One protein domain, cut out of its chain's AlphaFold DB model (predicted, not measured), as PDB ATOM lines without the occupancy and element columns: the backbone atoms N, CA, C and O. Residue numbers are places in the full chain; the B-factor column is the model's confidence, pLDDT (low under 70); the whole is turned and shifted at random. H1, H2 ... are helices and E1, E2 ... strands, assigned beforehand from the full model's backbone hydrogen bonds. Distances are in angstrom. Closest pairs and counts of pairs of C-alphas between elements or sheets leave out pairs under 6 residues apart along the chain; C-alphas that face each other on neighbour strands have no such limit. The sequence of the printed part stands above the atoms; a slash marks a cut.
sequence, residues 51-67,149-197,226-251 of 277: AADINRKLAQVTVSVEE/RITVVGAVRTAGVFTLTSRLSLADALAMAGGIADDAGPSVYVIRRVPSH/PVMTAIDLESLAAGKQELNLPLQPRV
ATOM      1  N   ALA A  51     256.529 120.273 290.609       69.50
ATOM      2  CA  ALA A  51     257.123 119.669 289.416       69.50
ATOM      3  C   ALA A  51     257.920 118.398 289.759       69.50
ATOM      4  O   ALA A  51     257.844 117.396 289.043       69.50
ATOM      5  N   ALA A  52     258.631 118.394 290.892       74.50
ATOM      6  CA  ALA A  52     259.337 117.216 291.394       74.50
ATOM      7  C   ALA A  52     258.375 116.072 291.779       74.50
ATOM      8  O   ALA A  52     258.606 114.921 291.395       74.50
ATOM      9  N   ASP A  53     257.273 116.371 292.474       78.69
ATOM     10  CA  ASP A  53     256.259 115.380 292.859       78.69
ATOM     11  C   ASP A  53     255.473 114.833 291.654       78.69
ATOM     12  O   ASP A  53     255.204 113.630 291.590       78.69
ATOM     13  N   ILE A  54     255.153 115.672 290.660       76.88
ATOM     14  CA  ILE A  54     254.551 115.238 289.388       76.88
ATOM     15  C   ILE A  54     255.505 114.292 288.647       76.88
ATOM     16  O   ILE A  54     255.112 113.179 288.297       76.88
ATOM     17  N   ASN A  55     256.774 114.675 288.472       81.25
ATOM     18  CA  ASN A  55     257.778 113.833 287.813       81.25
ATOM     19  C   ASN A  55     257.962 112.480 288.525       81.25
ATOM     20  O   ASN A  55     258.038 111.438 287.870       81.25
ATOM     21  N   ARG A  56     257.957 112.469 289.865       79.75
ATOM     22  CA  ARG A  56     258.017 111.241 290.672       79.75
ATOM     23  C   ARG A  56     256.800 110.334 290.461       79.75
ATOM     24  O   ARG A  56     256.967 109.118 290.423       79.75
ATOM     25  N   LYS A  57     255.600 110.905 290.324       76.94
ATOM     26  CA  LYS A  57     254.363 110.158 290.045       76.94
ATOM     27  C   LYS A  57     254.348 109.562 288.635       76.94
ATOM     28  O   LYS A  57     254.045 108.381 288.495       76.94
ATOM     29  N   LEU A  58     254.731 110.320 287.599       72.56
ATOM     30  CA  LEU A  58     254.805 109.792 286.225       72.56
ATOM     31  C   LEU A  58     255.748 108.582 286.141       72.56
ATOM     32  O   LEU A  58     255.379 107.558 285.570       72.56
ATOM     33  N   ALA A  59     256.909 108.657 286.798       71.62
ATOM     34  CA  ALA A  59     257.871 107.557 286.859       71.62
ATOM     35  C   ALA A  59     257.330 106.278 287.538       71.62
ATOM     36  O   ALA A  59     257.896 105.207 287.336       71.62
ATOM     37  N   GLN A  60     256.247 106.359 288.322       70.56
ATOM     38  CA  GLN A  60     255.562 105.191 288.895       70.56
ATOM     39  C   GLN A  60     254.507 104.609 287.940       70.56
ATOM     40  O   GLN A  60     254.300 103.397 287.929       70.56
ATOM     41  N   VAL A  61     253.875 105.439 287.101       65.94
ATOM     42  CA  VAL A  61     252.890 104.999 286.094       65.94
ATOM     43  C   VAL A  61     253.560 104.203 284.966       65.94
ATOM     44  O   VAL A  61     253.045 103.156 284.574       65.94
ATOM     45  N   THR A  62     254.740 104.634 284.509       60.41
ATOM     46  CA  THR A  62     255.525 103.981 283.441       60.41
ATOM     47  C   THR A  62     255.875 102.509 283.704       60.41
ATOM     48  O   THR A  62     256.036 101.742 282.762       60.41
ATOM     49  N   VAL A  63     255.933 102.061 284.962       55.16
ATOM     50  CA  VAL A  63     256.305 100.673 285.318       55.16
ATOM     51  C   VAL A  63     255.156  99.665 285.091       55.16
ATOM     52  O   VAL A  63     255.297  98.484 285.383       55.16
ATOM     53  N   SER A  64     253.988 100.106 284.605       45.53
ATOM     54  CA  SER A  64     252.748  99.309 284.652       45.53
ATOM     55  C   SER A  64     252.296  98.672 283.326       45.53
ATOM     56  O   SER A  64     251.211  98.091 283.303       45.53
ATOM     57  N   VAL A  65     253.049  98.793 282.222       50.34
ATOM     58  CA  VAL A  65     252.621  98.299 280.890       50.34
ATOM     59  C   VAL A  65     253.773  97.650 280.105       50.34
ATOM     60  O   VAL A  65     254.161  98.117 279.037       50.34
ATOM     61  N   GLU A  66     254.287  96.520 280.592       44.34
ATOM     62  CA  GLU A  66     255.184  95.634 279.820       44.34
ATOM     63  C   GLU A  66     254.397  94.655 278.916       44.34
ATOM     64  O   GLU A  66     254.728  93.480 278.778       44.34
ATOM     65  N   GLU A  67     253.339  95.151 278.264       44.16
ATOM     66  CA  GLU A  67     252.702  94.469 277.131       44.16
ATOM     67  C   GLU A  67     253.638  94.594 275.916       44.16
ATOM     68  O   GLU A  67     253.464  95.495 275.085       44.16
ATOM     69  N   ARG A 149     257.947 108.262 265.260       83.56
ATOM     70  CA  ARG A 149     258.613 109.329 266.018       83.56
ATOM     71  C   ARG A 149     257.593 110.288 266.615       83.56
ATOM     72  O   ARG A 149     256.587 110.599 265.976       83.56
ATOM     73  N   ILE A 150     257.900 110.802 267.796       85.25
ATOM     74  CA  ILE A 150     257.177 111.892 268.456       85.25
ATOM     75  C   ILE A 150     258.078 113.121 268.548       85.25
ATOM     76  O   ILE A 150     259.303 113.010 268.548       85.25
ATOM     77  N   THR A 151     257.467 114.297 268.654       85.94
ATOM     78  CA  THR A 151     258.175 115.556 268.895       85.94
ATOM     79  C   THR A 151     257.620 116.159 270.177       85.94
ATOM     80  O   THR A 151     256.434 116.474 270.232       85.94
ATOM     81  N   VAL A 152     258.460 116.298 271.201       87.12
ATOM     82  CA  VAL A 152     258.086 116.859 272.506       87.12
ATOM     83  C   VAL A 152     258.636 118.283 272.588       87.12
ATOM     84  O   VAL A 152     259.831 118.505 272.387       87.12
ATOM     85  N   VAL A 153     257.754 119.253 272.831       85.50
ATOM     86  CA  VAL A 153     258.046 120.696 272.806       85.50
ATOM     87  C   VAL A 153     257.264 121.381 273.926       85.50
ATOM     88  O   VAL A 153     256.134 120.989 274.206       85.50
ATOM     89  N   GLY A 154     257.848 122.412 274.536       85.50
ATOM     90  CA  GLY A 154     257.262 123.161 275.651       85.50
ATOM     91  C   GLY A 154     258.137 123.071 276.899       85.50
ATOM     92  O   GLY A 154     259.343 122.845 276.793       85.50
ATOM     93  N   ALA A 155     257.525 123.230 278.071       85.56
ATOM     94  CA  ALA A 155     258.181 123.157 279.377       85.56
ATOM     95  C   ALA A 155     258.500 121.700 279.789       85.56
ATOM     96  O   ALA A 155     257.941 121.151 280.737       85.56
ATOM     97  N   VAL A 156     259.410 121.062 279.054       85.31
ATOM     98  CA  VAL A 156     260.009 119.755 279.375       85.31
ATOM     99  C   VAL A 156     261.522 119.896 279.497       85.31
ATOM    100  O   VAL A 156     262.115 120.784 278.884       85.31
ATOM    101  N   ARG A 157     262.167 119.023 280.276       85.50
ATOM    102  CA  ARG A 157     263.604 119.149 280.581       85.50
ATOM    103  C   ARG A 157     264.499 118.856 279.369       85.50
ATOM    104  O   ARG A 157     265.555 119.468 279.238       85.50
ATOM    105  N   THR A 158     264.035 118.011 278.446       86.94
ATOM    106  CA  THR A 158     264.663 117.736 277.146       86.94
ATOM    107  C   THR A 158     263.619 117.820 276.028       86.94
ATOM    108  O   THR A 158     262.960 116.833 275.700       86.94
ATOM    109  N   ALA A 159     263.460 118.996 275.417       87.88
ATOM    110  CA  ALA A 159     262.658 119.143 274.199       87.88
ATOM    111  C   ALA A 159     263.397 118.541 272.987       87.88
ATOM    112  O   ALA A 159     264.607 118.718 272.841       87.88
ATOM    113  N   GLY A 160     262.688 117.840 272.098       87.69
ATOM    114  CA  GLY A 160     263.323 117.139 270.980       87.69
ATOM    115  C   GLY A 160     262.412 116.194 270.197       87.69
ATOM    116  O   GLY A 160     261.206 116.109 270.431       87.69
ATOM    117  N   VAL A 161     263.012 115.478 269.241       86.69
ATOM    118  CA  VAL A 161     262.368 114.389 268.492       86.69
ATOM    119  C   VAL A 161     262.842 113.064 269.077       86.69
ATOM    120  O   VAL A 161     264.042 112.806 269.102       86.69
ATOM    121  N   PHE A 162     261.904 112.223 269.505       85.50
ATOM    122  CA  PHE A 162     262.180 110.912 270.089       85.50
ATOM    123  C   PHE A 162     261.623 109.808 269.187       85.50
ATOM    124  O   PHE A 162     260.499 109.902 268.683       85.50
ATOM    125  N   THR A 163     262.417 108.764 268.975       82.44
ATOM    126  CA  THR A 163     262.027 107.565 268.223       82.44
ATOM    127  C   THR A 163     261.257 106.608 269.128       82.44
ATOM    128  O   THR A 163     261.624 106.431 270.288       82.44
ATOM    129  N   LEU A 164     260.205 105.978 268.603       78.69
ATOM    130  CA  LEU A 164     259.475 104.921 269.301       78.69
ATOM    131  C   LEU A 164     260.079 103.563 268.932       78.69
ATOM    132  O   LEU A 164     260.059 103.180 267.766       78.69
ATOM    133  N   THR A 165     260.567 102.837 269.937       73.19
ATOM    134  CA  THR A 165     261.043 101.445 269.802       73.19
ATOM    135  C   THR A 165     260.004 100.427 270.294       73.19
ATOM    136  O   THR A 165     260.116  99.248 269.995       73.19
ATOM    137  N   SER A 166     258.992 100.861 271.059       73.56
ATOM    138  CA  SER A 166     257.948  99.993 271.629       73.56
ATOM    139  C   SER A 166     256.656 100.785 271.933       73.56
ATOM    140  O   SER A 166     256.462 101.903 271.437       73.56
ATOM    141  N   ARG A 167     255.746 100.203 272.724       73.56
ATOM    142  CA  ARG A 167     254.408 100.700 273.112       73.56
ATOM    143  C   ARG A 167     254.460 101.798 274.170       73.56
ATOM    144  O   ARG A 167     253.902 101.679 275.250       73.56
ATOM    145  N   LEU A 168     255.098 102.905 273.800       74.00
ATOM    146  CA  LEU A 168     255.216 104.093 274.637       74.00
ATOM    147  C   LEU A 168     253.874 104.834 274.769       74.00
ATOM    148  O   LEU A 168     253.223 105.215 273.784       74.00
ATOM    149  N   SER A 169     253.494 105.050 276.021       79.00
ATOM    150  CA  SER A 169     252.392 105.886 276.478       79.00
ATOM    151  C   SER A 169     252.846 107.331 276.722       79.00
ATOM    152  O   SER A 169     254.029 107.670 276.599       79.00
ATOM    153  N   LEU A 170     251.904 108.218 277.044       78.81
ATOM    154  CA  LEU A 170     252.197 109.635 277.266       78.81
ATOM    155  C   LEU A 170     253.112 109.868 278.480       78.81
ATOM    156  O   LEU A 170     254.005 110.713 278.407       78.81
ATOM    157  N   ALA A 171     252.921 109.109 279.563       79.50
ATOM    158  CA  ALA A 171     253.794 109.159 280.734       79.50
ATOM    159  C   ALA A 171     255.249 108.811 280.366       79.50
ATOM    160  O   ALA A 171     256.175 109.518 280.767       79.50
ATOM    161  N   ASP A 172     255.442 107.792 279.527       80.56
ATOM    162  CA  ASP A 172     256.767 107.278 279.165       80.56
ATOM    163  C   ASP A 172     257.522 108.262 278.267       80.56
ATOM    164  O   ASP A 172     258.718 108.473 278.444       80.56
ATOM    165  N   ALA A 173     256.828 108.931 277.342       82.19
ATOM    166  CA  ALA A 173     257.430 109.989 276.532       82.19
ATOM    167  C   ALA A 173     257.833 111.219 277.356       82.19
ATOM    168  O   ALA A 173     258.861 111.836 277.071       82.19
ATOM    169  N   LEU A 174     257.058 111.569 278.387       83.06
ATOM    170  CA  LEU A 174     257.431 112.629 279.326       83.06
ATOM    171  C   LEU A 174     258.629 112.200 280.190       83.06
ATOM    172  O   LEU A 174     259.535 113.006 280.399       83.06
ATOM    173  N   ALA A 175     258.708 110.931 280.604       83.75
ATOM    174  CA  ALA A 175     259.884 110.375 281.275       83.75
ATOM    175  C   ALA A 175     261.133 110.364 280.364       83.75
ATOM    176  O   ALA A 175     262.208 110.784 280.793       83.75
ATOM    177  N   MET A 176     260.996 109.985 279.085       83.25
ATOM    178  CA  MET A 176     262.064 110.059 278.071       83.25
ATOM    179  C   MET A 176     262.525 111.497 277.796       83.25
ATOM    180  O   MET A 176     263.714 111.727 277.580       83.25
ATOM    181  N   ALA A 177     261.619 112.476 277.871       83.31
ATOM    182  CA  ALA A 177     261.946 113.903 277.834       83.31
ATOM    183  C   ALA A 177     262.616 114.414 279.131       83.31
ATOM    184  O   ALA A 177     262.842 115.613 279.281       83.31
ATOM    185  N   GLY A 178     262.955 113.526 280.073       82.25
ATOM    186  CA  GLY A 178     263.591 113.853 281.350       82.25
ATOM    187  C   GLY A 178     262.630 114.390 282.413       82.25
ATOM    188  O   GLY A 178     263.096 114.857 283.455       82.25
ATOM    189  N   GLY A 179     261.322 114.334 282.167       83.00
ATOM    190  CA  GLY A 179     260.280 114.948 282.982       83.00
ATOM    191  C   GLY A 179     259.866 116.347 282.513       83.00
ATOM    192  O   GLY A 179     260.492 116.962 281.641       83.00
ATOM    193  N   ILE A 180     258.802 116.863 283.126       85.62
ATOM    194  CA  ILE A 180     258.389 118.262 282.989       85.62
ATOM    195  C   ILE A 180     259.446 119.192 283.590       85.62
ATOM    196  O   ILE A 180     260.151 118.813 284.531       85.62
ATOM    197  N   ALA A 181     259.571 120.391 283.023       85.06
ATOM    198  CA  ALA A 181     260.373 121.465 283.595       85.06
ATOM    199  C   ALA A 181     259.628 122.140 284.758       85.06
ATOM    200  O   ALA A 181     258.431 121.942 284.945       85.06
ATOM    201  N   ASP A 182     260.344 122.948 285.530       80.62
ATOM    202  CA  ASP A 182     259.825 123.560 286.755       80.62
ATOM    203  C   ASP A 182     258.800 124.678 286.457       80.62
ATOM    204  O   ASP A 182     257.809 124.818 287.164       80.62
ATOM    205  N   ASP A 183     258.960 125.373 285.322       80.00
ATOM    206  CA  ASP A 183     258.031 126.377 284.760       80.00
ATOM    207  C   ASP A 183     256.855 125.743 283.963       80.00
ATOM    208  O   ASP A 183     256.285 126.348 283.054       80.00
ATOM    209  N   ALA A 184     256.513 124.474 284.220       78.56
ATOM    210  CA  ALA A 184     255.484 123.767 283.453       78.56
ATOM    211  C   ALA A 184     254.052 124.080 283.914       78.56
ATOM    212  O   ALA A 184     253.674 123.868 285.065       78.56
ATOM    213  N   GLY A 185     253.211 124.501 282.963       76.31
ATOM    214  CA  GLY A 185     251.767 124.618 283.170       76.31
ATOM    215  C   GLY A 185     251.062 123.253 283.297       76.31
ATOM    216  O   GLY A 185     251.579 122.242 282.823       76.31
ATOM    217  N   PRO A 186     249.842 123.210 283.865       74.50
ATOM    218  CA  PRO A 186     249.143 121.968 284.228       74.50
ATOM    219  C   PRO A 186     248.587 121.148 283.046       74.50
ATOM    220  O   PRO A 186     247.970 120.110 283.272       74.50
ATOM    221  N   SER A 187     248.796 121.571 281.795       73.38
ATOM    222  CA  SER A 187     248.184 120.966 280.601       73.38
ATOM    223  C   SER A 187     249.221 120.538 279.560       73.38
ATOM    224  O   SER A 187     250.005 121.357 279.083       73.38
ATOM    225  N   VAL A 188     249.151 119.279 279.121       78.88
ATOM    226  CA  VAL A 188     249.856 118.751 277.943       78.88
ATOM    227  C   VAL A 188     248.871 118.585 276.789       78.88
ATOM    228  O   VAL A 188     247.723 118.186 276.976       78.88
ATOM    229  N   TYR A 189     249.330 118.872 275.573       78.75
ATOM    230  CA  TYR A 189     248.534 118.753 274.354       78.75
ATOM    231  C   TYR A 189     249.124 117.669 273.453       78.75
ATOM    232  O   TYR A 189     250.213 117.829 272.903       78.75
ATOM    233  N   VAL A 190     248.397 116.566 273.274       80.12
ATOM    234  CA  VAL A 190     248.766 115.510 272.323       80.12
ATOM    235  C   VAL A 190     248.128 115.829 270.977       80.12
ATOM    236  O   VAL A 190     246.909 115.803 270.842       80.12
ATOM    237  N   ILE A 191     248.956 116.131 269.975       79.25
ATOM    238  CA  ILE A 191     248.510 116.460 268.616       79.25
ATOM    239  C   ILE A 191     248.776 115.262 267.704       79.25
ATOM    240  O   ILE A 191     249.908 115.037 267.269       79.25
ATOM    241  N   ARG A 192     247.734 114.485 267.386       76.62
ATOM    242  CA  ARG A 192     247.837 113.328 266.489       76.62
ATOM    243  C   ARG A 192     247.396 113.677 265.074       76.62
ATOM    244  O   ARG A 192     246.270 114.102 264.840       76.62
ATOM    245  N   ARG A 193     248.268 113.381 264.111       67.00
ATOM    246  CA  ARG A 193     247.940 113.345 262.682       67.00
ATOM    247  C   ARG A 193     247.283 112.007 262.341       67.00
ATOM    248  O   ARG A 193     247.976 111.002 262.211       67.00
ATOM    249  N   VAL A 194     245.956 111.992 262.227       56.94
ATOM    250  CA  VAL A 194     245.186 110.822 261.771       56.94
ATOM    251  C   VAL A 194     244.899 110.936 260.269       56.94
ATOM    252  O   VAL A 194     244.364 111.957 259.837       56.94
ATOM    253  N   PRO A 195     245.245 109.934 259.438       50.88
ATOM    254  CA  PRO A 195     244.887 109.970 258.026       50.88
ATOM    255  C   PRO A 195     243.364 109.835 257.890       50.88
ATOM    256  O   PRO A 195     242.745 108.978 258.525       50.88
ATOM    257  N   SER A 196     242.758 110.677 257.052       40.72
ATOM    258  CA  SER A 196     241.310 110.966 257.043       40.72
ATOM    259  C   SER A 196     240.416 109.725 256.915       40.72
ATOM    260  O   SER A 196     239.316 109.687 257.460       40.72
ATOM    261  N   HIS A 197     240.904 108.678 256.240       49.81
ATOM    262  CA  HIS A 197     240.179 107.424 256.021       49.81
ATOM    263  C   HIS A 197     239.902 106.613 257.304       49.81
ATOM    264  O   HIS A 197     239.059 105.721 257.268       49.81
ATOM    265  N   PRO A 226     244.624 117.450 262.476       53.94
ATOM    266  CA  PRO A 226     245.344 117.331 263.733       53.94
ATOM    267  C   PRO A 226     244.342 117.220 264.887       53.94
ATOM    268  O   PRO A 226     243.842 118.223 265.392       53.94
ATOM    269  N   VAL A 227     244.075 115.995 265.339       61.88
ATOM    270  CA  VAL A 227     243.301 115.766 266.564       61.88
ATOM    271  C   VAL A 227     244.157 116.210 267.747       61.88
ATOM    272  O   VAL A 227     245.170 115.579 268.052       61.88
ATOM    273  N   MET A 228     243.765 117.311 268.390       62.06
ATOM    274  CA  MET A 228     244.407 117.826 269.599       62.06
ATOM    275  C   MET A 228     243.635 117.373 270.840       62.06
ATOM    276  O   MET A 228     242.523 117.833 271.091       62.06
ATOM    277  N   THR A 229     244.242 116.500 271.636       68.12
ATOM    278  CA  THR A 229     243.723 116.083 272.942       68.12
ATOM    279  C   THR A 229     244.451 116.858 274.037       68.12
ATOM    280  O   THR A 229     245.664 116.713 274.193       68.12
ATOM    281  N   ALA A 230     243.725 117.689 274.786       64.62
ATOM    282  CA  ALA A 230     244.242 118.339 275.988       64.62
ATOM    283  C   ALA A 230     244.150 117.371 277.178       64.62
ATOM    284  O   ALA A 230     243.097 116.775 277.407       64.62
ATOM    285  N   ILE A 231     245.252 117.203 277.906       69.69
ATOM    286  CA  ILE A 231     245.414 116.252 279.009       69.69
ATOM    287  C   ILE A 231     245.989 116.998 280.213       69.69
ATOM    288  O   ILE A 231     247.040 117.629 280.126       69.69
ATOM    289  N   ASP A 232     245.280 116.913 281.334       68.75
ATOM    290  CA  ASP A 232     245.676 117.488 282.619       68.75
ATOM    291  C   ASP A 232     246.786 116.641 283.270       68.75
ATOM    292  O   ASP A 232     246.641 115.425 283.437       68.75
ATOM    293  N   LEU A 233     247.910 117.279 283.616       60.84
ATOM    294  CA  LEU A 233     249.108 116.616 284.148       60.84
ATOM    295  C   LEU A 233     248.851 115.981 285.504       60.84
ATOM    296  O   LEU A 233     249.345 114.886 285.764       60.84
ATOM    297  N   GLU A 234     248.088 116.649 286.365       62.19
ATOM    298  CA  GLU A 234     247.822 116.155 287.712       62.19
ATOM    299  C   GLU A 234     246.900 114.926 287.669       62.19
ATOM    300  O   GLU A 234     247.141 113.946 288.371       62.19
ATOM    301  N   SER A 235     245.931 114.902 286.747       57.81
ATOM    302  CA  SER A 235     245.105 113.734 286.417       57.81
ATOM    303  C   SER A 235     245.891 112.571 285.806       57.81
ATOM    304  O   SER A 235     245.583 111.418 286.117       57.81
ATOM    305  N   LEU A 236     246.891 112.842 284.958       58.53
ATOM    306  CA  LEU A 236     247.785 111.816 284.406       58.53
ATOM    307  C   LEU A 236     248.703 111.244 285.502       58.53
ATOM    308  O   LEU A 236     248.799 110.029 285.667       58.53
ATOM    309  N   ALA A 237     249.307 112.120 286.309       56.41
ATOM    310  CA  ALA A 237     250.134 111.780 287.465       56.41
ATOM    311  C   ALA A 237     249.347 111.055 288.575       56.41
ATOM    312  O   ALA A 237     249.916 110.271 289.330       56.41
ATOM    313  N   ALA A 238     248.035 111.274 288.673       55.12
ATOM    314  CA  ALA A 238     247.135 110.532 289.556       55.12
ATOM    315  C   ALA A 238     246.815 109.102 289.063       55.12
ATOM    316  O   ALA A 238     245.997 108.420 289.675       55.12
ATOM    317  N   GLY A 239     247.435 108.636 287.971       45.16
ATOM    318  CA  GLY A 239     247.322 107.254 287.504       45.16
ATOM    319  C   GLY A 239     246.043 106.939 286.725       45.16
ATOM    320  O   GLY A 239     245.709 105.765 286.563       45.16
ATOM    321  N   LYS A 240     245.318 107.946 286.213       52.25
ATOM    322  CA  LYS A 240     244.168 107.717 285.322       52.25
ATOM    323  C   LYS A 240     244.648 107.165 283.975       52.25
ATOM    324  O   LYS A 240     244.939 107.924 283.051       52.25
ATOM    325  N   GLN A 241     244.692 105.839 283.854       51.81
ATOM    326  CA  GLN A 241     245.127 105.129 282.643       51.81
ATOM    327  C   GLN A 241     244.348 105.551 281.382       51.81
ATOM    328  O   GLN A 241     244.921 105.565 280.298       51.81
ATOM    329  N   GLU A 242     243.097 106.004 281.519       51.75
ATOM    330  CA  GLU A 242     242.286 106.554 280.419       51.75
ATOM    331  C   GLU A 242     242.882 107.814 279.759       51.75
ATOM    332  O   GLU A 242     242.624 108.066 278.583       51.75
ATOM    333  N   LEU A 243     243.698 108.598 280.481       56.06
ATOM    334  CA  LEU A 243     244.428 109.748 279.927       56.06
ATOM    335  C   LEU A 243     245.849 109.384 279.472       56.06
ATOM    336  O   LEU A 243     246.488 110.188 278.792       56.06
ATOM    337  N   ASN A 244     246.354 108.191 279.804       55.81
ATOM    338  CA  ASN A 244     247.695 107.759 279.416       55.81
ATOM    339  C   ASN A 244     247.711 107.225 277.974       55.81
ATOM    340  O   ASN A 244     247.935 106.044 277.710       55.81
ATOM    341  N   LEU A 245     247.400 108.118 277.033       64.44
ATOM    342  CA  LEU A 245     247.101 107.778 275.649       64.44
ATOM    343  C   LEU A 245     248.301 107.066 274.982       64.44
ATOM    344  O   LEU A 245     249.390 107.646 274.940       64.44
ATOM    345  N   PRO A 246     248.133 105.854 274.409       62.66
ATOM    346  CA  PRO A 246     249.203 105.190 273.668       62.66
ATOM    347  C   PRO A 246     249.543 106.052 272.455       62.66
ATOM    348  O   PRO A 246     248.647 106.400 271.683       62.66
ATOM    349  N   LEU A 247     250.809 106.442 272.292       69.56
ATOM    350  CA  LEU A 247     251.185 107.533 271.380       69.56
ATOM    351  C   LEU A 247     251.084 107.154 269.898       69.56
ATOM    352  O   LEU A 247     250.847 108.018 269.048       69.56
ATOM    353  N   GLN A 248     251.172 105.858 269.620       69.25
ATOM    354  CA  GLN A 248     251.096 105.237 268.302       69.25
ATOM    355  C   GLN A 248     249.769 105.530 267.568       69.25
ATOM    356  O   GLN A 248     248.717 105.694 268.200       69.25
ATOM    357  N   PRO A 249     249.766 105.564 266.222       59.34
ATOM    358  CA  PRO A 249     248.525 105.532 265.459       59.34
ATOM    359  C   PRO A 249     247.817 104.187 265.681       59.34
ATOM    360  O   PRO A 249     248.435 103.130 265.573       59.34
ATOM    361  N   ARG A 250     246.505 104.209 265.950       52.38
ATOM    362  CA  ARG A 250     245.697 102.985 266.074       52.38
ATOM    363  C   ARG A 250     245.454 102.374 264.692       52.38
ATOM    364  O   ARG A 250     244.389 102.560 264.107       52.38
ATOM    365  N   VAL A 251     246.448 101.653 264.181       51.88
ATOM    366  CA  VAL A 251     246.278 100.759 263.033       51.88
ATOM    367  C   VAL A 251     245.326  99.648 263.468       51.88
ATOM    368  O   VAL A 251     245.637  98.864 264.362       51.88
TER     369      VAL A 251
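AT A GLANCE: This is residues 51 to 67, 149 to 197 and 226 to 251 of the 277 residues of the protein "SLBB domain-containing protein" of Candidatus Rokubacteria bacterium (UniProt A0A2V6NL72). A short helix, H2, sits in the middle of a small body, between a longer helix, H1, across one end and a small hairpin of strands, E1 and E2; a longer two-stranded ribbon, E3 and E4, runs along one side. H3 continues from the end of E4 and packs on H1, and residues 238 to 251 form a tail with no named element. The printed part has 92 residues, with three named helices and four named strands in the order H1, E1, E2, H2, E3, E4, H3; both two-stranded sheets, E1 - E2 and E3 - E4, are antiparallel. The class is mixed, helices and strands. The whole is compact, with a radius of gyration of the C-alphas of 12.6 A, and spans 41 by 28 by 22 A.

HOW THE PARTS SIT: H1, residues 51 to 64, touches H2, residues 170 to 176, with Thr 62 and Asp 172 as the closest C-alphas, 5.5 A apart. Their lines are only just about perpendicular, at 71 degrees. E1, residues 149 to 152, and E2, residues 160 to 163, form a hairpin, antiparallel at 154 degrees between their directions, with N 150 and O 162 within hydrogen-bond range at 2.9 A. The closest C-alphas of E1 and H2 are those of Val 152 and Ala 173, 8.0 A apart. E3, residues 187 to 193, and E4, residues 226 to 232, are antiparallel at 158 degrees; N 190 and O 229 are 2.9 A apart, and N 231 and O 188 2.8 A, both within hydrogen-bond range. E1 and E3 are near each other, while E2 is apart from E3 and E4. H3, residues 233 to 237, touches H1, with the C-alphas of Lys 57 and Ala 237 closest at 5.2 A. H2 and H3 are close but not clearly touching, at 7.5 A between the C-alphas of Ala 171 and Leu 236. Every O i to N i+4 pair is within hydrogen-bond range in H2 and H3; in H1 it is 7 of 10.

IN THESE COORDINATES: H1 begins with C-alpha 51 at (257.123, 119.669, 289.416) and is 21.4 A long. E1 and E2 are each 10.0 A long, and H2 is 9.9 A. E3 begins with C-alpha 187 at (248.184, 120.966, 280.601) and is 19.5 A long; E4 is 18.9 A. H3, 6.0 A long, ends with C-alpha 237 at (250.134, 111.780, 287.465).

THE WHOLE: The two C-alphas farthest apart are those of Ala 52 and His 197, 41.4 A. Residues 68 to 148 are not printed, with 19.5 A between C-alphas 67 and 149; residues 198 to 225 are not printed, with 13.6 A between C-alphas 197 and 226. Of the links that are printed whole, E4 to H3 is tight, the others are short, and none is long. The mean pLDDT of the printed part is 70.8, and it is under 70 at residue 51, residues 61 to 67, 193 to 197 and 226 to 251.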